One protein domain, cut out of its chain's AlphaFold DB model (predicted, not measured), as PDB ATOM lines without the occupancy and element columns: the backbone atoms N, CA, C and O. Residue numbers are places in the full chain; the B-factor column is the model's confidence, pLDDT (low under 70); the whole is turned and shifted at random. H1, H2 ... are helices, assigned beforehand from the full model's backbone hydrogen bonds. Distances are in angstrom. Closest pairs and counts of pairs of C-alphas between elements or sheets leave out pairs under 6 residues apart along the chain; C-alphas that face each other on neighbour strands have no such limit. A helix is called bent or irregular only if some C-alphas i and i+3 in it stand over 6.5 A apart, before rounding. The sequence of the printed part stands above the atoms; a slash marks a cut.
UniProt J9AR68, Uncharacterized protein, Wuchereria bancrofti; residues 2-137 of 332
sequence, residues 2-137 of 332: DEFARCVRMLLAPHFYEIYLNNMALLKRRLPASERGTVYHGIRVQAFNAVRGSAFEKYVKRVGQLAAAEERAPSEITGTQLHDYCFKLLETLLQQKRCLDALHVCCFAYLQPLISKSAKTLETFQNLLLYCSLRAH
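Overview. This is residues 2 to 137 of the 332 residues of an uncharacterized protein of Wuchereria bancrofti (UniProt J9AR68). The longest helix, H1, is bent into two arms that run past one side of an up-and-down bundle of three helices, H4, H5 and H7, with H5 in the core of the whole. H2 packs on H5, H3 crosses H1b about perpendicular, and the short H6 lies near the beginnings of H4 and H7. The printed part has 136 residues, with seven named helices in the order H1 to H7 and no named strand, and its class is all helix. It is compact, with a radius of gyration of the C-alphas of 14.1 A and spans of 43 by 38 by 28 A.

Along the chain. H1, residues 2 to 26, was assigned as one helix by its hydrogen bonds, but it is bent: C-alphas 11 and 14 are 7.0 A apart. Its arm H1a, residues 2 to 11, begins at C-alpha 2 (40.227, 75.026, 255.482), and its arm H1b, residues 14 to 26, is 18.9 A long. H2 is residues 41 to 51 and H3 residues 55 to 69, 21.2 A long. H4, residues 79 to 95, is 24.4 A long. H5 is residues 99 to 111, beginning at C-alpha 99 (29.001, 82.140, 248.567), and H6 is residues 113 to 116. H7, residues 119 to 135, is 24.6 A long and ends at C-alpha 135 (23.359, 83.241, 246.967).

Arrangement. H1a and H1b stand at a steep tilt of 53 degrees. H1a touches H4, the C-alphas of Ala 5 and Leu 89 being closest at 5.9 A. H1b touches H3 about perpendicular, at 78 degrees, closest at the C-alphas of Pro 14 and Gly 64, 4.4 A. H1b touches H5 with residues 16 to 19 alone, closest at the C-alphas of Phe 16 and Phe 108, 6.2 A. H5 is the hub, touching four helices. H4 and H5 form a helical hairpin at a shallow tilt of 14 degrees, opposite ways, closest at the C-alphas of Leu 90 and Ala 102, 4.9 A. H5 and H7 touch at a shallow tilt of 28 degrees, opposite ways, closest at the C-alphas of Leu 103 and Cys 132, 5.0 A. H2 touches H5 at a steep tilt of 41 degrees, closest at the C-alphas of Ala 47 and Cys 107, 5.2 A. H6 touches H4, closest at the C-alphas of Gly 79 and Leu 114, 4.9 A. Every O i to N i+4 pair is within hydrogen-bond range in H1a, H2, H3, H4 and H5, against 7 of 9 in H1b and 9 of 13 in H7; H6 is too short for such a pair.

Size, cuts and confidence. The C-alphas of Glu 3 and Ala 33 are the two farthest apart, 43.1 A. The printed part has no cut. The link from H1 to H2, residues 27 to 40, is long. The mean pLDDT of the printed part is 82.9, and residues 23 to 39 and 72 to 75 are under 70.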
ATOM      1  N   ASP A   2      39.441  74.005 256.203       77.06
ATOM      2  CA  ASP A   2      40.227  75.026 255.482       77.06
ATOM      3  C   ASP A   2      41.480  74.494 254.778       77.06
ATOM      4  O   ASP A   2      41.765  74.893 253.649       77.06
ATOM      5  N   GLU A   3      42.200  73.556 255.397       82.69
ATOM      6  CA  GLU A   3      43.366  72.909 254.777       82.69
ATOM      7  C   GLU A   3      42.973  72.122 253.524       82.69
ATOM      8  O   GLU A   3      43.585  72.291 252.472       82.69
ATOM      9  N   PHE A   4      41.880  71.357 253.597       85.69
ATOM     10  CA  PHE A   4      41.302  70.667 252.444       85.69
ATOM     11  C   PHE A   4      40.953  71.651 251.321       85.69
ATOM     12  O   PHE A   4      41.392  71.476 250.185       85.69
ATOM     13  N   ALA A   5      40.231  72.734 251.637       83.56
ATOM     14  CA  ALA A   5      39.869  73.744 250.648       83.56
ATOM     15  C   ALA A   5      41.107  74.399 250.009       83.56
ATOM     16  O   ALA A   5      41.103  74.685 248.812       83.56
ATOM     17  N   ARG A   6      42.181  74.624 250.776       86.12
ATOM     18  CA  ARG A   6      43.448  75.166 250.265       86.12
ATOM     19  C   ARG A   6      44.148  74.183 249.326       86.12
ATOM     20  O   ARG A   6      44.518  74.588 248.225       86.12
ATOM     21  N   CYS A   7      44.276  72.919 249.721       86.50
ATOM     22  CA  CYS A   7      44.896  71.873 248.906       86.50
ATOM     23  C   CYS A   7      44.142  71.665 247.589       86.50
ATOM     24  O   CYS A   7      44.746  71.707 246.519       86.50
ATOM     25  N   VAL A   8      42.812  71.543 247.642       86.81
ATOM     26  CA  VAL A   8      41.988  71.360 246.440       86.81
ATOM     27  C   VAL A   8      42.045  72.594 245.534       86.81
ATOM     28  O   VAL A   8      42.163  72.462 244.321       86.81
ATOM     29  N   ARG A   9      42.057  73.814 246.087       87.62
ATOM     30  CA  ARG A   9      42.255  75.037 245.285       87.62
ATOM     31  C   ARG A   9      43.609  75.077 244.586       87.62
ATOM     32  O   ARG A   9      43.683  75.574 243.467       87.62
ATOM     33  N   MET A  10      44.678  74.620 245.241       87.31
ATOM     34  CA  MET A  10      45.999  74.512 244.615       87.31
ATOM     35  C   MET A  10      45.999  73.474 243.491       87.31
ATOM     36  O   MET A  10      46.509  73.771 242.418       87.31
ATOM     37  N   LEU A  11      45.368  72.318 243.710       88.12
ATOM     38  CA  LEU A  11      45.236  71.251 242.715       88.12
ATOM     39  C   LEU A  11      44.451  71.699 241.470       88.12
ATOM     40  O   LEU A  11      44.847  71.402 240.350       88.12
ATOM     41  N   LEU A  12      43.346  72.428 241.657       89.44
ATOM     42  CA  LEU A  12      42.459  72.859 240.569       89.44
ATOM     43  C   LEU A  12      42.979  74.078 239.790       89.44
ATOM     44  O   LEU A  12      42.572  74.293 238.648       89.44
ATOM     45  N   ALA A  13      43.854  74.896 240.383       89.06
ATOM     46  CA  ALA A  13      44.290  76.158 239.782       89.06
ATOM     47  C   ALA A  13      44.960  76.009 238.398       89.06
ATOM     48  O   ALA A  13      44.595  76.787 237.515       89.06
ATOM     49  N   PRO A  14      45.860  75.035 238.146       87.81
ATOM     50  CA  PRO A  14      46.420  74.809 236.811       87.81
ATOM     51  C   PRO A  14      45.346  74.479 235.765       87.81
ATOM     52  O   PRO A  14      45.346  75.053 234.679       87.81
ATOM     53  N   HIS A  15      44.364  73.644 236.119       87.88
ATOM     54  CA  HIS A  15      43.256  73.290 235.225       87.88
ATOM     55  C   HIS A  15      42.351  74.492 234.913       87.88
ATOM     56  O   HIS A  15      41.917  74.679 233.780       87.88
ATOM     57  N   PHE A  16      42.088  75.357 235.896       88.62
ATOM     58  CA  PHE A  16      41.326  76.591 235.671       88.62
ATOM     59  C   PHE A  16      42.116  77.653 234.894       88.62
ATOM     60  O   PHE A  16      41.521  78.512 234.240       88.62
ATOM     61  N   TYR A  17      43.446  77.604 234.932       87.25
ATOM     62  CA  TYR A  17      44.295  78.518 234.177       87.25
ATOM     63  C   TYR A  17      44.214  78.269 232.662       87.25
ATOM     64  O   TYR A  17      44.163  79.231 231.892       87.25
ATOM     65  N   GLU A  18      44.070  77.013 232.225       83.50
ATOM     66  CA  GLU A  18      43.810  76.675 230.814       83.50
ATOM     67  C   GLU A  18      42.536  77.350 230.288       83.50
ATOM     68  O   GLU A  18      42.511  77.901 229.185       83.50
ATOM     69  N   ILE A  19      41.479  77.370 231.107       81.31
ATOM     70  CA  ILE A  19      40.215  78.043 230.787       81.31
ATOM     71  C   ILE A  19      40.452  79.535 230.569       81.31
ATOM     72  O   ILE A  19      39.890  80.117 229.641       81.31
ATOM     73  N   TYR A  20      41.265  80.167 231.417       77.81
ATOM     74  CA  TYR A  20      41.574  81.589 231.302       77.81
ATOM     75  C   TYR A  20      42.309  81.913 229.992       77.81
ATOM     76  O   TYR A  20      41.927  82.864 229.301       77.81
ATOM     77  N   LEU A  21      43.309  81.107 229.618       78.94
ATOM     78  CA  LEU A  21      44.044  81.260 228.358       78.94
ATOM     79  C   LEU A  21      43.118  81.092 227.143       78.94
ATOM     80  O   LEU A  21      43.100  81.939 226.247       78.94
ATOM     81  N   ASN A  22      42.288  80.048 227.152       73.56
ATOM     82  CA  ASN A  22      41.407  79.708 226.037       73.56
ATOM     83  C   ASN A  22      40.221  80.681 225.894       73.56
ATOM     84  O   ASN A  22      39.899  81.122 224.789       73.56
ATOM     85  N   ASN A  23      39.577  81.084 226.995       66.56
ATOM     86  CA  ASN A  23      38.414  81.976 226.936       66.56
ATOM     87  C   ASN A  23      38.770  83.425 226.572       66.56
ATOM     88  O   ASN A  23      37.943  84.104 225.960       66.56
ATOM     89  N   MET A  24      39.991  83.900 226.853       57.41
ATOM     90  CA  MET A  24      40.469  85.199 226.346       57.41
ATOM     91  C   MET A  24      40.541  85.241 224.808       57.41
ATOM     92  O   MET A  24      40.279  86.288 224.210       57.41
ATOM     93  N   ALA A  25      40.842  84.111 224.161       50.78
ATOM     94  CA  ALA A  25      40.808  83.982 222.703       50.78
ATOM     95  C   ALA A  25      39.369  83.848 222.161       50.78
ATOM     96  O   ALA A  25      39.040  84.407 221.114       50.78
ATOM     97  N   LEU A  26      38.486  83.163 222.897       51.59
ATOM     98  CA  LEU A  26      37.104  82.889 222.483       51.59
ATOM     99  C   LEU A  26      36.142  84.070 222.680       51.59
ATOM    100  O   LEU A  26      35.241  84.249 221.868       51.59
ATOM    101  N   LEU A  27      36.350  84.938 223.675       51.78
ATOM    102  CA  LEU A  27      35.578  86.186 223.816       51.78
ATOM    103  C   LEU A  27      35.784  87.153 222.635       51.78
ATOM    104  O   LEU A  27      34.945  88.021 222.400       51.78
ATOM    105  N   LYS A  28      36.878  86.993 221.876       44.97
ATOM    106  CA  LYS A  28      37.179  87.769 220.662       44.97
ATOM    107  C   LYS A  28      36.656  87.123 219.371       44.97
ATOM    108  O   LYS A  28      36.658  87.783 218.336       44.97
ATOM    109  N   ARG A  29      36.196  85.864 219.396       44.75
ATOM    110  CA  ARG A  29      35.851  85.082 218.196       44.75
ATOM    111  C   ARG A  29      34.398  84.597 218.258       44.75
ATOM    112  O   ARG A  29      34.010  83.889 219.179       44.75
ATOM    113  N   ARG A  30      33.577  84.936 217.253       43.41
ATOM    114  CA  ARG A  30      32.251  84.306 217.082       43.41
ATOM    115  C   ARG A  30      32.461  82.820 216.780       43.41
ATOM    116  O   ARG A  30      33.003  82.482 215.733       43.41
ATOM    117  N   LEU A  31      32.048  81.953 217.701       44.56
ATOM    118  CA  LEU A  31      32.112  80.503 217.520       44.56
ATOM    119  C   LEU A  31      31.138  80.046 216.409       44.56
ATOM    120  O   LEU A  31      29.988  80.505 216.391       44.56
ATOM    121  N   PRO A  32      31.564  79.159 215.491       39.84
ATOM    122  CA  PRO A  32      30.696  78.553 214.484       39.84
ATOM    123  C   PRO A  32      29.599  77.687 215.124       39.84
ATOM    124  O   PRO A  32      29.708  77.229 216.260       39.84
ATOM    125  N   ALA A  33      28.498  77.473 214.395       44.53
ATOM    126  CA  ALA A  33      27.301  76.809 214.920       44.53
ATOM    127  C   ALA A  33      27.525  75.351 215.371       44.53
ATOM    128  O   ALA A  33      26.799  74.889 216.246       44.53
ATOM    129  N   SER A  34      28.538  74.667 214.827       40.16
ATOM    130  CA  SER A  34      28.919  73.289 215.174       40.16
ATOM    131  C   SER A  34      29.717  73.168 216.481       40.16
ATOM    132  O   SER A  34      29.685  72.119 217.109       40.16
ATOM    133  N   GLU A  35      30.376  74.242 216.938       44.31
ATOM    134  CA  GLU A  35      31.136  74.303 218.204       44.31
ATOM    135  C   GLU A  35      30.289  74.828 219.377       44.31
ATOM    136  O   GLU A  35      30.795  75.108 220.470       44.31
ATOM    137  N   ARG A  36      28.965  74.931 219.190       47.25
ATOM    138  CA  ARG A  36      27.983  75.136 220.269       47.25
ATOM    139  C   ARG A  36      27.839  73.861 221.114       47.25
ATOM    140  O   ARG A  36      26.735  73.402 221.379       47.25
ATOM    141  N   GLY A  37      28.960  73.262 221.504       48.12
ATOM    142  CA  GLY A  37      29.004  72.128 222.410       48.12
ATOM    143  C   GLY A  37      28.527  72.559 223.791       48.12
ATOM    144  O   GLY A  37      29.068  73.526 224.327       48.12
ATOM    145  N   THR A  38      27.509  71.849 224.290       59.53
ATOM    146  CA  THR A  38      27.027  71.653 225.677       59.53
ATOM    147  C   THR A  38      26.756  72.880 226.572       59.53
ATOM    148  O   THR A  38      25.801  72.883 227.338       59.53
ATOM    149  N   VAL A  39      27.543  73.945 226.471       66.31
ATOM    150  CA  VAL A  39      27.559  75.138 227.320       66.31
ATOM    151  C   VAL A  39      26.962  76.318 226.547       66.31
ATOM    152  O   VAL A  39      27.514  76.774 225.542       66.31
ATOM    153  N   TYR A  40      25.847  76.863 227.036       79.31
ATOM    154  CA  TYR A  40      25.167  77.988 226.389       79.31
ATOM    155  C   TYR A  40      26.031  79.258 226.386       79.31
ATOM    156  O   TYR A  40      26.524  79.693 227.430       79.31
ATOM    157  N   HIS A  41      26.177  79.893 225.215       83.31
ATOM    158  CA  HIS A  41      27.077  81.037 225.012       83.31
ATOM    159  C   HIS A  41      26.790  82.216 225.956       83.31
ATOM    160  O   HIS A  41      27.722  82.815 226.486       83.31
ATOM    161  N   GLY A  42      25.519  82.561 226.183       85.50
ATOM    162  CA  GLY A  42      25.155  83.668 227.076       85.50
ATOM    163  C   GLY A  42      25.634  83.436 228.511       85.50
ATOM    164  O   GLY A  42      26.330  84.279 229.080       85.50
ATOM    165  N   ILE A  43      25.359  82.242 229.045       89.81
ATOM    166  CA  ILE A  43      25.796  81.818 230.381       89.81
ATOM    167  C   ILE A  43      27.324  81.752 230.432       89.81
ATOM    168  O   ILE A  43      27.905  82.233 231.393       89.81
ATOM    169  N   ARG A  44      27.990  81.240 229.388       88.19
ATOM    170  CA  ARG A  44      29.461  81.196 229.300       88.19
ATOM    171  C   ARG A  44      30.086  82.579 229.501       88.19
ATOM    172  O   ARG A  44      30.995  82.734 230.313       88.19
ATOM    173  N   VAL A  45      29.578  83.587 228.787       88.38
ATOM    174  CA  VAL A  45      30.069  84.971 228.881       88.38
ATOM    175  C   VAL A  45      29.828  85.543 230.277       88.38
ATOM    176  O   VAL A  45      30.738  86.130 230.858       88.38
ATOM    177  N   GLN A  46      28.630  85.359 230.841       91.75
ATOM    178  CA  GLN A  46      28.326  85.875 232.178       91.75
ATOM    179  C   GLN A  46      29.075  85.131 233.292       91.75
ATOM    180  O   GLN A  46      29.497  85.767 234.251       91.75
ATOM    181  N   ALA A  47      29.311  83.825 233.153       91.75
ATOM    182  CA  ALA A  47      30.098  83.030 234.094       91.75
ATOM    183  C   ALA A  47      31.558  83.496 234.118       91.75
ATOM    184  O   ALA A  47      32.142  83.661 235.187       91.75
ATOM    185  N   PHE A  48      32.130  83.797 232.946       90.12
ATOM    186  CA  PHE A  48      33.461  84.390 232.868       90.12
ATOM    187  C   PHE A  48      33.493  85.804 233.466       90.12
ATOM    188  O   PHE A  48      34.379  86.122 234.257       90.12
ATOM    189  N   ASN A  49      32.509  86.651 233.142       91.25
ATOM    190  CA  ASN A  49      32.410  88.000 233.706       91.25
ATOM    191  C   ASN A  49      32.242  87.993 235.231       91.25
ATOM    192  O   ASN A  49      32.794  88.871 235.884       91.25
ATOM    193  N   ALA A  50      31.534  87.010 235.793       92.12
ATOM    194  CA  ALA A  50      31.362  86.854 237.237       92.12
ATOM    195  C   ALA A  50      32.690  86.590 237.961       92.12
ATOM    196  O   ALA A  50      32.868  87.006 239.098       92.12
ATOM    197  N   VAL A  51      33.628  85.913 237.297       91.31
ATOM    198  CA  VAL A  51      34.953  85.597 237.842       91.31
ATOM    199  C   VAL A  51      35.969  86.710 237.561       91.31
ATOM    200  O   VAL A  51      36.927  86.880 238.317       91.31
ATOM    201  N   ARG A  52      35.786  87.478 236.486       89.25
ATOM    202  CA  ARG A  52      36.733  88.502 236.034       89.25
ATOM    203  C   ARG A  52      36.962  89.584 237.096       89.25
ATOM    204  O   ARG A  52      36.032  90.186 237.614       89.25
ATOM    205  N   GLY A  53      38.227  89.877 237.379       86.00
ATOM    206  CA  GLY A  53      38.670  90.837 238.389       86.00
ATOM    207  C   GLY A  53      38.663  90.300 239.823       86.00
ATOM    208  O   GLY A  53      39.169  90.984 240.717       86.00
ATOM    209  N   SER A  54      38.146  89.089 240.059       91.25
ATOM    210  CA  SER A  54      38.033  88.514 241.400       91.25
ATOM    211  C   SER A  54      39.389  88.121 242.000       91.25
ATOM    212  O   SER A  54      40.378  87.874 241.300       91.25
ATOM    213  N   ALA A  55      39.434  88.008 243.331       90.44
ATOM    214  CA  ALA A  55      40.592  87.456 244.034       90.44
ATOM    215  C   ALA A  55      40.888  86.009 243.599       90.44
ATOM    216  O   ALA A  55      42.054  85.622 243.501       90.44
ATOM    217  N   PHE A  56      39.846  85.234 243.283       89.31
ATOM    218  CA  PHE A  56      39.986  83.857 242.825       89.31
ATOM    219  C   PHE A  56      40.624  83.781 241.432       89.31
ATOM    220  O   PHE A  56      41.539  82.990 241.224       89.31
ATOM    221  N   GLU A  57      40.243  84.662 240.502       90.50
ATOM    222  CA  GLU A  57      40.883  84.752 239.182       90.50
ATOM    223  C   GLU A  57      42.368  85.126 239.295       90.50
ATOM    224  O   GLU A  57      43.220  84.506 238.663       90.50
ATOM    225  N   LYS A  58      42.701  86.118 240.134       91.06
ATOM    226  CA  LYS A  58      44.097  86.515 240.397       91.06
ATOM    227  C   LYS A  58      44.911  85.359 240.981       91.06
ATOM    228  O   LYS A  58      46.058  85.157 240.587       91.06
ATOM    229  N   TYR A  59      44.313  84.593 241.890       90.81
ATOM    230  CA  TYR A  59      44.923  83.398 242.463       90.81
ATOM    231  C   TYR A  59      45.186  82.324 241.397       90.81
ATOM    232  O   TYR A  59      46.317  81.849 241.296       90.81
ATOM    233  N   VAL A  60      44.184  82.001 240.572       90.06
ATOM    234  CA  VAL A  60      44.302  81.036 239.465       90.06
ATOM    235  C   VAL A  60      45.398  81.457 238.486       90.06
ATOM    236  O   VAL A  60      46.223  80.630 238.120       90.06
ATOM    237  N   LYS A  61      45.481  82.746 238.124       90.19
ATOM    238  CA  LYS A  61      46.562  83.265 237.264       90.19
ATOM    239  C   LYS A  61      47.933  83.061 237.880       90.19
ATOM    240  O   LYS A  61      48.808  82.517 237.224       90.19
ATOM    241  N   ARG A  62      48.118  83.482 239.133       91.00
ATOM    242  CA  ARG A  62      49.416  83.401 239.809       91.00
ATOM    243  C   ARG A  62      49.888  81.954 239.937       91.00
ATOM    244  O   ARG A  62      51.020  81.652 239.594       91.00
ATOM    245  N   VAL A  63      49.026  81.066 240.436       88.50
ATOM    246  CA  VAL A  63      49.387  79.657 240.664       88.50
ATOM    247  C   VAL A  63      49.517  78.898 239.342       88.50
ATOM    248  O   VAL A  63      50.449  78.119 239.184       88.50
ATOM    249  N   GLY A  64      48.636  79.161 238.375       87.06
ATOM    250  CA  GLY A  64      48.698  78.554 237.047       87.06
ATOM    251  C   GLY A  64      49.935  78.969 236.250       87.06
ATOM    252  O   GLY A  64      50.558  78.119 235.626       87.06
ATOM    253  N   GLN A  65      50.346  80.241 236.321       88.06
ATOM    254  CA  GLN A  65      51.595  80.716 235.709       88.06
ATOM    255  C   GLN A  65      52.829  80.044 236.312       88.06
ATOM    256  O   GLN A  65      53.720  79.663 235.564       88.06
ATOM    257  N   LEU A  66      52.869  79.878 237.639       87.25
ATOM    258  CA  LEU A  66      53.962  79.169 238.309       87.25
ATOM    259  C   LEU A  66      54.027  77.703 237.864       87.25
ATOM    260  O   LEU A  66      55.090  77.236 237.481       87.25
ATOM    261  N   ALA A  67      52.886  77.009 237.833       85.25
ATOM    262  CA  ALA A  67      52.829  75.622 237.372       85.25
ATOM    263  C   ALA A  67      53.259  75.476 235.899       85.25
ATOM    264  O   ALA A  67      53.999  74.554 235.568       85.25
ATOM    265  N   ALA A  68      52.838  76.405 235.033       83.62
ATOM    266  CA  ALA A  68      53.222  76.421 233.623       83.62
ATOM    267  C   ALA A  68      54.716  76.725 233.420       83.62
ATOM    268  O   ALA A  68      55.336  76.139 232.539       83.62
ATOM    269  N   ALA A  69      55.298  77.618 234.228       84.06
ATOM    270  CA  ALA A  69      56.726  77.939 234.184       84.06
ATOM    271  C   ALA A  69      57.612  76.773 234.654       84.06
ATOM    272  O   ALA A  69      58.738  76.636 234.194       84.06
ATOM    273  N   GLU A  70      57.099  75.930 235.549       83.56
ATOM    274  CA  GLU A  70      57.768  74.710 236.013       83.56
ATOM    275  C   GLU A  70      57.560  73.512 235.063       83.56
ATOM    276  O   GLU A  70      57.896  72.390 235.435       83.56
ATOM    277  N   GLU A  71      56.959  73.722 233.879       73.88
ATOM    278  CA  GLU A  71      56.587  72.680 232.902       73.88
ATOM    279  C   GLU A  71      55.791  71.513 233.514       73.88
ATOM    280  O   GLU A  71      55.745  70.401 232.980       73.88
ATOM    281  N   ARG A  72      55.111  71.753 234.642       65.38
ATOM    282  CA  ARG A  72      54.247  70.748 235.252       65.38
ATOM    283  C   ARG A  72      53.016  70.602 234.373       65.38
ATOM    284  O   ARG A  72      52.149  71.478 234.362       65.38
ATOM    285  N   ALA A  73      52.936  69.488 233.648       61.00
ATOM    286  CA  ALA A  73      51.713  69.104 232.960       61.00
ATOM    287  C   ALA A  73      50.543  69.131 233.966       61.00
ATOM    288  O   ALA A  73      50.736  68.743 235.127       61.00
ATOM    289  N   PRO A  74      49.341  69.590 233.567       64.25
ATOM    290  CA  PRO A  74      48.160  69.437 234.400       64.25
ATOM    291  C   PRO A  74      48.062  67.960 234.771       64.25
ATOM    292  O   PRO A  74      48.064  67.108 233.884       64.25
ATOM    293  N   SER A  75      48.052  67.679 236.073       63.16
ATOM    294  CA  SER A  75      47.983  66.337 236.655       63.16
ATOM    295  C   SER A  75      47.019  65.438 235.864       63.16
ATOM    296  O   SER A  75      45.989  65.939 235.410       63.16
ATOM    297  N   GLU A  76      47.307  64.134 235.735       71.44
ATOM    298  CA  GLU A  76      46.464  63.124 235.051       71.44
ATOM    299  C   GLU A  76      45.112  62.883 235.767       71.44
ATOM    300  O   GLU A  76      44.751  61.770 236.142       71.44
ATOM    301  N   ILE A  77      44.350  63.942 236.018       82.69
ATOM    302  CA  ILE A  77      43.052  63.914 236.675       82.69
ATOM    303  C   ILE A  77      41.999  63.674 235.602       82.69
ATOM    304  O   ILE A  77      41.895  64.405 234.611       82.69
ATOM    305  N   THR A  78      41.176  62.655 235.813       86.31
ATOM    306  CA  THR A  78      40.052  62.365 234.924       86.31
ATOM    307  C   THR A  78      38.954  63.425 235.068       86.31
ATOM    308  O   THR A  78      38.824  64.091 236.096       86.31
ATOM    309  N   GLY A  79      38.095  63.577 234.054       84.12
ATOM    310  CA  GLY A  79      36.974  64.529 234.125       84.12
ATOM    311  C   GLY A  79      36.026  64.283 235.311       84.12
ATOM    312  O   GLY A  79      35.478  65.238 235.856       84.12
ATOM    313  N   THR A  80      35.878  63.028 235.750       87.88
ATOM    314  CA  THR A  80      35.071  62.655 236.925       87.88
ATOM    315  C   THR A  80      35.741  63.064 238.232       87.88
ATOM    316  O   THR A  80      35.112  63.718 239.054       87.88
ATOM    317  N   GLN A  81      37.037  62.790 238.394       90.06
ATOM    318  CA  GLN A  81      37.790  63.251 239.562       90.06
ATOM    319  C   GLN A  81      37.780  64.780 239.660       90.06
ATOM    320  O   GLN A  81      37.577  65.340 240.736       90.06
ATOM    321  N   LEU A  82      37.937  65.474 238.527       89.88
ATOM    322  CA  LEU A  82      37.884  66.933 238.484       89.88
ATOM    323  C   LEU A  82      36.507  67.465 238.905       89.88
ATOM    324  O   LEU A  82      36.438  68.430 239.669       89.88
ATOM    325  N   HIS A  83      35.428  66.824 238.444       92.56
ATOM    326  CA  HIS A  83      34.063  67.124 238.874       92.56
ATOM    327  C   HIS A  83      33.917  66.968 240.394       92.56
ATOM    328  O   HIS A  83      33.475  67.905 241.056       92.56
ATOM    329  N   ASP A  84      34.348  65.839 240.957       92.56
ATOM    330  CA  ASP A  84      34.159  65.528 242.378       92.56
ATOM    331  C   ASP A  84      34.957  66.469 243.287       92.56
ATOM    332  O   ASP A  84      34.428  66.969 244.285       92.56
ATOM    333  N   TYR A  85      36.193  66.812 242.909       93.56
ATOM    334  CA  TYR A  85      36.982  67.817 243.624       93.56
ATOM    335  C   TYR A  85      36.344  69.209 243.561       93.56
ATOM    336  O   TYR A  85      36.273  69.897 244.585       93.56
ATOM    337  N   CYS A  86      35.841  69.629 242.394       93.94
ATOM    338  CA  CYS A  86      35.129  70.901 242.255       93.94
ATOM    339  C   CYS A  86      33.855  70.927 243.107       93.94
ATOM    340  O   CYS A  86      33.601  71.910 243.804       93.94
ATOM    341  N   PHE A  87      33.073  69.846 243.079       94.31
ATOM    342  CA  PHE A  87      31.831  69.723 243.832       94.31
ATOM    343  C   PHE A  87      32.089  69.746 245.344       94.31
ATOM    344  O   PHE A  87      31.463  70.523 246.063       94.31
ATOM    345  N   LYS A  88      33.081  68.986 245.829       94.50
ATOM    346  CA  LYS A  88      33.429  68.959 247.257       94.50
ATOM    347  C   LYS A  88      33.990  70.292 247.750       94.50
ATOM    348  O   LYS A  88      33.690  70.718 248.869       94.50
ATOM    349  N   LEU A  89      34.782  70.981 246.923       94.00
ATOM    350  CA  LEU A  89      35.245  72.332 247.232       94.00
ATOM    351  C   LEU A  89      34.067  73.310 247.323       94.00
ATOM    352  O   LEU A  89      34.002  74.092 248.269       94.00
ATOM    353  N   LEU A  90      33.133  73.252 246.373       94.62
ATOM    354  CA  LEU A  90      31.934  74.088 246.365       94.62
ATOM    355  C   LEU A  90      31.092  73.857 247.629       94.62
ATOM    356  O   LEU A  90      30.746  74.826 248.303       94.62
ATOM    357  N   GLU A  91      30.839  72.600 247.998       94.12
ATOM    358  CA  GLU A  91      30.121  72.234 249.225       94.12
ATOM    359  C   GLU A  91      30.803  72.816 250.474       94.12
ATOM    360  O   GLU A  91      30.161  73.482 251.287       94.12
ATOM    361  N   THR A  92      32.124  72.641 250.587       94.25
ATOM    362  CA  THR A  92      32.916  73.160 251.714       94.25
ATOM    363  C   THR A  92      32.790  74.683 251.829       94.25
ATOM    364  O   THR A  92      32.615  75.220 252.922       94.25
ATOM    365  N   LEU A  93      32.836  75.402 250.703       93.00
ATOM    366  CA  LEU A  93      32.726  76.863 250.685       93.00
ATOM    367  C   LEU A  93      31.321  77.357 251.031       93.00
ATOM    368  O   LEU A  93      31.188  78.373 251.718       93.00
ATOM    369  N   LEU A  94      30.279  76.643 250.601       93.06
ATOM    370  CA  LEU A  94      28.900  76.954 250.975       93.06
ATOM    371  C   LEU A  94      28.656  76.742 252.471       93.06
ATOM    372  O   LEU A  94      28.038  77.599 253.103       93.06
ATOM    373  N   GLN A  95      29.193  75.664 253.055       93.00
ATOM    374  CA  GLN A  95      29.129  75.417 254.501       93.00
ATOM    375  C   GLN A  95      29.811  76.540 255.301       93.00
ATOM    376  O   GLN A  95      29.321  76.949 256.350       93.00
ATOM    377  N   GLN A  96      30.884  77.120 254.758       92.44
ATOM    378  CA  GLN A  96      31.574  78.282 255.330       92.44
ATOM    379  C   GLN A  96      30.897  79.634 255.028       92.44
ATOM    380  O   GLN A  96      31.470  80.681 255.328       92.44
ATOM    381  N   LYS A  97      29.713  79.651 254.399       92.31
ATOM    382  CA  LYS A  97      29.011  80.867 253.937       92.31
ATOM    383  C   LYS A  97      29.828  81.739 252.963       92.31
ATOM    384  O   LYS A  97      29.499  82.903 252.738       92.31
ATOM    385  N   ARG A  98      30.859  81.187 252.312       93.12
ATOM    386  CA  ARG A  98      31.685  81.871 251.297       93.12
ATOM    387  C   ARG A  98      31.047  81.770 249.908       93.12
ATOM    388  O   ARG A  98      31.639  81.227 248.974       93.12
ATOM    389  N   CYS A  99      29.832  82.301 249.768       93.50
ATOM    390  CA  CYS A  99      29.001  82.140 248.567       93.50
ATOM    391  C   CYS A  99      29.677  82.633 247.276       93.50
ATOM    392  O   CYS A  99      29.567  81.981 246.242       93.50
ATOM    393  N   LEU A 100      30.399  83.758 247.331       94.19
ATOM    394  CA  LEU A 100      31.075  84.326 246.159       94.19
ATOM    395  C   LEU A 100      32.206  83.416 245.651       94.19
ATOM    396  O   LEU A 100      32.325  83.174 244.453       94.19
ATOM    397  N   ASP A 101      33.009  82.856 246.557       93.00
ATOM    398  CA  ASP A 101      34.073  81.923 246.182       93.00
ATOM    399  C   ASP A 101      33.505  80.604 245.652       93.00
ATOM    400  O   ASP A 101      34.037  80.055 244.688       93.00
ATOM    401  N   ALA A 102      32.412  80.117 246.252       94.94
ATOM    402  CA  ALA A 102      31.689  78.947 245.761       94.94
ATOM    403  C   ALA A 102      31.167  79.175 244.333       94.94
ATOM    404  O   ALA A 102      31.334  78.311 243.471       94.94
ATOM    405  N   LEU A 103      30.619  80.365 244.051       96.19
ATOM    406  CA  LEU A 103      30.213  80.750 242.703       96.19
ATOM    407  C   LEU A 103      31.397  80.755 241.733       96.19
ATOM    408  O   LEU A 103      31.272  80.215 240.639       96.19
ATOM    409  N   HIS A 104      32.543  81.329 242.105       94.81
ATOM    410  CA  HIS A 104      33.700  81.352 241.209       94.81
ATOM    411  C   HIS A 104      34.180  79.942 240.846       94.81
ATOM    412  O   HIS A 104      34.480  79.683 239.679       94.81
ATOM    413  N   VAL A 105      34.208  79.022 241.817       94.38
ATOM    414  CA  VAL A 105      34.513  77.602 241.574       94.38
ATOM    415  C   VAL A 105      33.475  76.981 240.639       94.38
ATOM    416  O   VAL A 105      33.856  76.330 239.671       94.38
ATOM    417  N   CYS A 106      32.182  77.233 240.867       95.12
ATOM    418  CA  CYS A 106      31.096  76.759 240.006       95.12
ATOM    419  C   CYS A 106      31.245  77.257 238.558       95.12
ATOM    420  O   CYS A 106      31.155  76.468 237.619       95.12
ATOM    421  N   CYS A 107      31.544  78.546 238.368       93.62
ATOM    422  CA  CYS A 107      31.779  79.141 237.055       93.62
ATOM    423  C   CYS A 107      32.966  78.490 236.342       93.62
ATOM    424  O   CYS A 107      32.846  78.124 235.178       93.62
ATOM    425  N   PHE A 108      34.102  78.317 237.021       91.44
ATOM    426  CA  PHE A 108      35.256  77.652 236.420       91.44
ATOM    427  C   PHE A 108      34.977  76.178 236.098       91.44
ATOM    428  O   PHE A 108      35.314  75.734 235.005       91.44
ATOM    429  N   ALA A 109      34.307  75.440 236.985       91.62
ATOM    430  CA  ALA A 109      33.924  74.050 236.742       91.62
ATOM    431  C   ALA A 109      32.975  73.913 235.535       91.62
ATOM    432  O   ALA A 109      33.185  73.062 234.675       91.62
ATOM    433  N   TYR A 110      31.983  74.800 235.415       90.19
ATOM    434  CA  TYR A 110      31.067  74.845 234.270       90.19
ATOM    435  C   TYR A 110      31.774  75.172 232.942       90.19
ATOM    436  O   TYR A 110      31.378  74.691 231.881       90.19
ATOM    437  N   LEU A 111      32.829  75.990 232.987       88.00
ATOM    438  CA  LEU A 111      33.615  76.375 231.812       88.00
ATOM    439  C   LEU A 111      34.675  75.335 231.413       88.00
ATOM    440  O   LEU A 111      35.302  75.501 230.366       88.00
ATOM    441  N   GLN A 112      34.893  74.297 232.223       88.12
ATOM    442  CA  GLN A 112      36.013  73.381 232.051       88.12
ATOM    443  C   GLN A 112      35.740  72.317 230.972       88.12
ATOM    444  O   GLN A 112      34.825  71.506 231.150       88.12
ATOM    445  N   PRO A 113      36.557  72.217 229.898       83.00
ATOM    446  CA  PRO A 113      36.309  71.280 228.802       83.00
ATOM    447  C   PRO A 113      36.239  69.809 229.225       83.00
ATOM    448  O   PRO A 113      35.448  69.046 228.678       83.00
ATOM    449  N   LEU A 114      37.043  69.396 230.214       82.69
ATOM    450  CA  LEU A 114      37.033  68.020 230.729       82.69
ATOM    451  C   LEU A 114      35.697  67.645 231.391       82.69
ATOM    452  O   LEU A 114      35.277  66.495 231.286       82.69
ATOM    453  N   ILE A 115      35.020  68.612 232.015       83.81
ATOM    454  CA  ILE A 115      33.709  68.427 232.656       83.81
ATOM    455  C   ILE A 115      32.589  68.548 231.615       83.81
ATOM    456  O   ILE A 115      31.623  67.788 231.661       83.81
ATOM    457  N   SER A 116      32.729  69.442 230.629       77.94
ATOM    458  CA  SER A 116      31.704  69.674 229.600       77.94
ATOM    459  C   SER A 116      31.588  68.567 228.545       77.94
ATOM    460  O   SER A 116      30.663  68.605 227.730       77.94
ATOM    461  N   LYS A 117      32.519  67.599 228.523       77.50
ATOM    462  CA  LYS A 117      32.472  66.427 227.627       77.50
ATOM    463  C   LYS A 117      31.319  65.474 227.957       77.50
ATOM    464  O   LYS A 117      30.781  64.855 227.045       77.50
ATOM    465  N   SER A 118      30.941  65.349 229.231       80.12
ATOM    466  CA  SER A 118      29.830  64.495 229.667       80.12
ATOM    467  C   SER A 118      28.641  65.352 230.094       80.12
ATOM    468  O   SER A 118      28.768  66.254 230.922       80.12
ATOM    469  N   ALA A 119      27.464  65.062 229.534       77.38
ATOM    470  CA  ALA A 119      26.238  65.796 229.850       77.38
ATOM    471  C   ALA A 119      25.885  65.700 231.343       77.38
ATOM    472  O   ALA A 119      25.557  66.711 231.957       77.38
ATOM    473  N   LYS A 120      26.051  64.512 231.943       79.25
ATOM    474  CA  LYS A 120      25.740  64.268 233.362       79.25
ATOM    475  C   LYS A 120      26.598  65.115 234.305       79.25
ATOM    476  O   LYS A 120      26.088  65.651 235.278       79.25
ATOM    477  N   THR A 121      27.895  65.250 234.025       80.44
ATOM    478  CA  THR A 121      28.806  66.045 234.871       80.44
ATOM    479  C   THR A 121      28.605  67.544 234.683       80.44
ATOM    480  O   THR A 121      28.800  68.314 235.621       80.44
ATOM    481  N   LEU A 122      28.211  67.980 233.483       83.69
ATOM    482  CA  LEU A 122      27.911  69.384 233.227       83.69
ATOM    483  C   LEU A 122      26.608  69.828 233.903       83.69
ATOM    484  O   LEU A 122      26.558  70.924 234.462       83.69
ATOM    485  N   GLU A 123      25.583  68.976 233.866       86.31
ATOM    486  CA  GLU A 123      24.255  69.256 234.413       86.31
ATOM    487  C   GLU A 123      24.308  69.626 235.903       86.31
ATOM    488  O   GLU A 123      23.644  70.575 236.323       86.31
ATOM    489  N   THR A 124      25.169  68.969 236.688       89.81
ATOM    490  CA  THR A 124      25.395  69.304 238.103       89.81
ATOM    491  C   THR A 124      25.755  70.779 238.284       89.81
ATOM    492  O   THR A 124      25.079  71.511 239.008       89.81
ATOM    493  N   PHE A 125      26.810  71.250 237.610       91.00
ATOM    494  CA  PHE A 125      27.258  72.636 237.749       91.00
ATOM    495  C   PHE A 125      26.296  73.613 237.087       91.00
ATOM    496  O   PHE A 125      26.095  74.706 237.603       91.00
ATOM    497  N   GLN A 126      25.650  73.211 235.995       89.19
ATOM    498  CA  GLN A 126      24.611  74.001 235.355       89.19
ATOM    499  C   GLN A 126      23.458  74.296 236.321       89.19
ATOM    500  O   GLN A 126      23.109  75.458 236.506       89.19
ATOM    501  N   ASN A 127      22.942  73.286 237.021       88.19
ATOM    502  CA  ASN A 127      21.876  73.470 238.004       88.19
ATOM    503  C   ASN A 127      22.345  74.284 239.225       88.19
ATOM    504  O   ASN A 127      21.608  75.129 239.740       88.19
ATOM    505  N   LEU A 128      23.597  74.099 239.657       93.50
ATOM    506  CA  LEU A 128      24.179  74.859 240.766       93.50
ATOM    507  C   LEU A 128      24.483  76.324 240.426       93.50
ATOM    508  O   LEU A 128      24.538  77.143 241.346       93.50
ATOM    509  N   LEU A 129      24.658  76.687 239.149       94.25
ATOM    510  CA  LEU A 129      24.959  78.065 238.743       94.25
ATOM    511  C   LEU A 129      23.865  79.038 239.179       94.25
ATOM    512  O   LEU A 129      24.178  80.116 239.690       94.25
ATOM    513  N   LEU A 130      22.589  78.677 239.011       94.56
ATOM    514  CA  LEU A 130      21.486  79.536 239.444       94.56
ATOM    515  C   LEU A 130      21.517  79.726 240.963       94.56
ATOM    516  O   LEU A 130      21.507  80.853 241.445       94.56
ATOM    517  N   TYR A 131      21.637  78.634 241.716       94.81
ATOM    518  CA  TYR A 131      21.707  78.690 243.175       94.81
ATOM    519  C   TYR A 131      22.885  79.547 243.663       94.81
ATOM    520  O   TYR A 131      22.702  80.472 244.456       94.81
ATOM    521  N   CYS A 132      24.092  79.284 243.157       95.88
ATOM    522  CA  CYS A 132      25.295  80.004 243.563       95.88
ATOM    523  C   CYS A 132      25.226  81.483 243.167       95.88
ATOM    524  O   CYS A 132      25.642  82.338 243.945       95.88
ATOM    525  N   SER A 133      24.681  81.803 241.987       96.31
ATOM    526  CA  SER A 133      24.560  83.191 241.528       96.31
ATOM    527  C   SER A 133      23.564  83.994 242.363       96.31
ATOM    528  O   SER A 133      23.870  85.133 242.716       96.31
ATOM    529  N   LEU A 134      22.435  83.398 242.761       95.00
ATOM    530  CA  LEU A 134      21.478  84.022 243.677       95.00
ATOM    531  C   LEU A 134      22.081  84.220 245.075       95.00
ATOM    532  O   LEU A 134      22.017  85.319 245.620       95.00
ATOM    533  N   ARG A 135      22.730  83.188 245.633       94.62
ATOM    534  CA  ARG A 135      23.359  83.241 246.967       94.62
ATOM    535  C   ARG A 135      24.542  84.204 247.053       94.62
ATOM    536  O   ARG A 135      24.820  84.715 248.133       94.62
ATOM    537  N   ALA A 136      25.257  84.417 245.951       94.94
ATOM    538  CA  ALA A 136      26.370  85.359 245.859       94.94
ATOM    539  C   ALA A 136      25.950  86.752 245.355       94.94
ATOM    540  O   ALA A 136      26.814  87.609 245.178       94.94
ATOM    541  N   HIS A 137      24.655  86.979 245.100       95.31
ATOM    542  CA  HIS A 137      24.107  88.231 244.565       95.31
ATOM    543  C   HIS A 137      24.719  88.674 243.220       95.31
ATOM    544  O   HIS A 137      24.822  89.863 242.921       95.31
TER     545      HIS A 137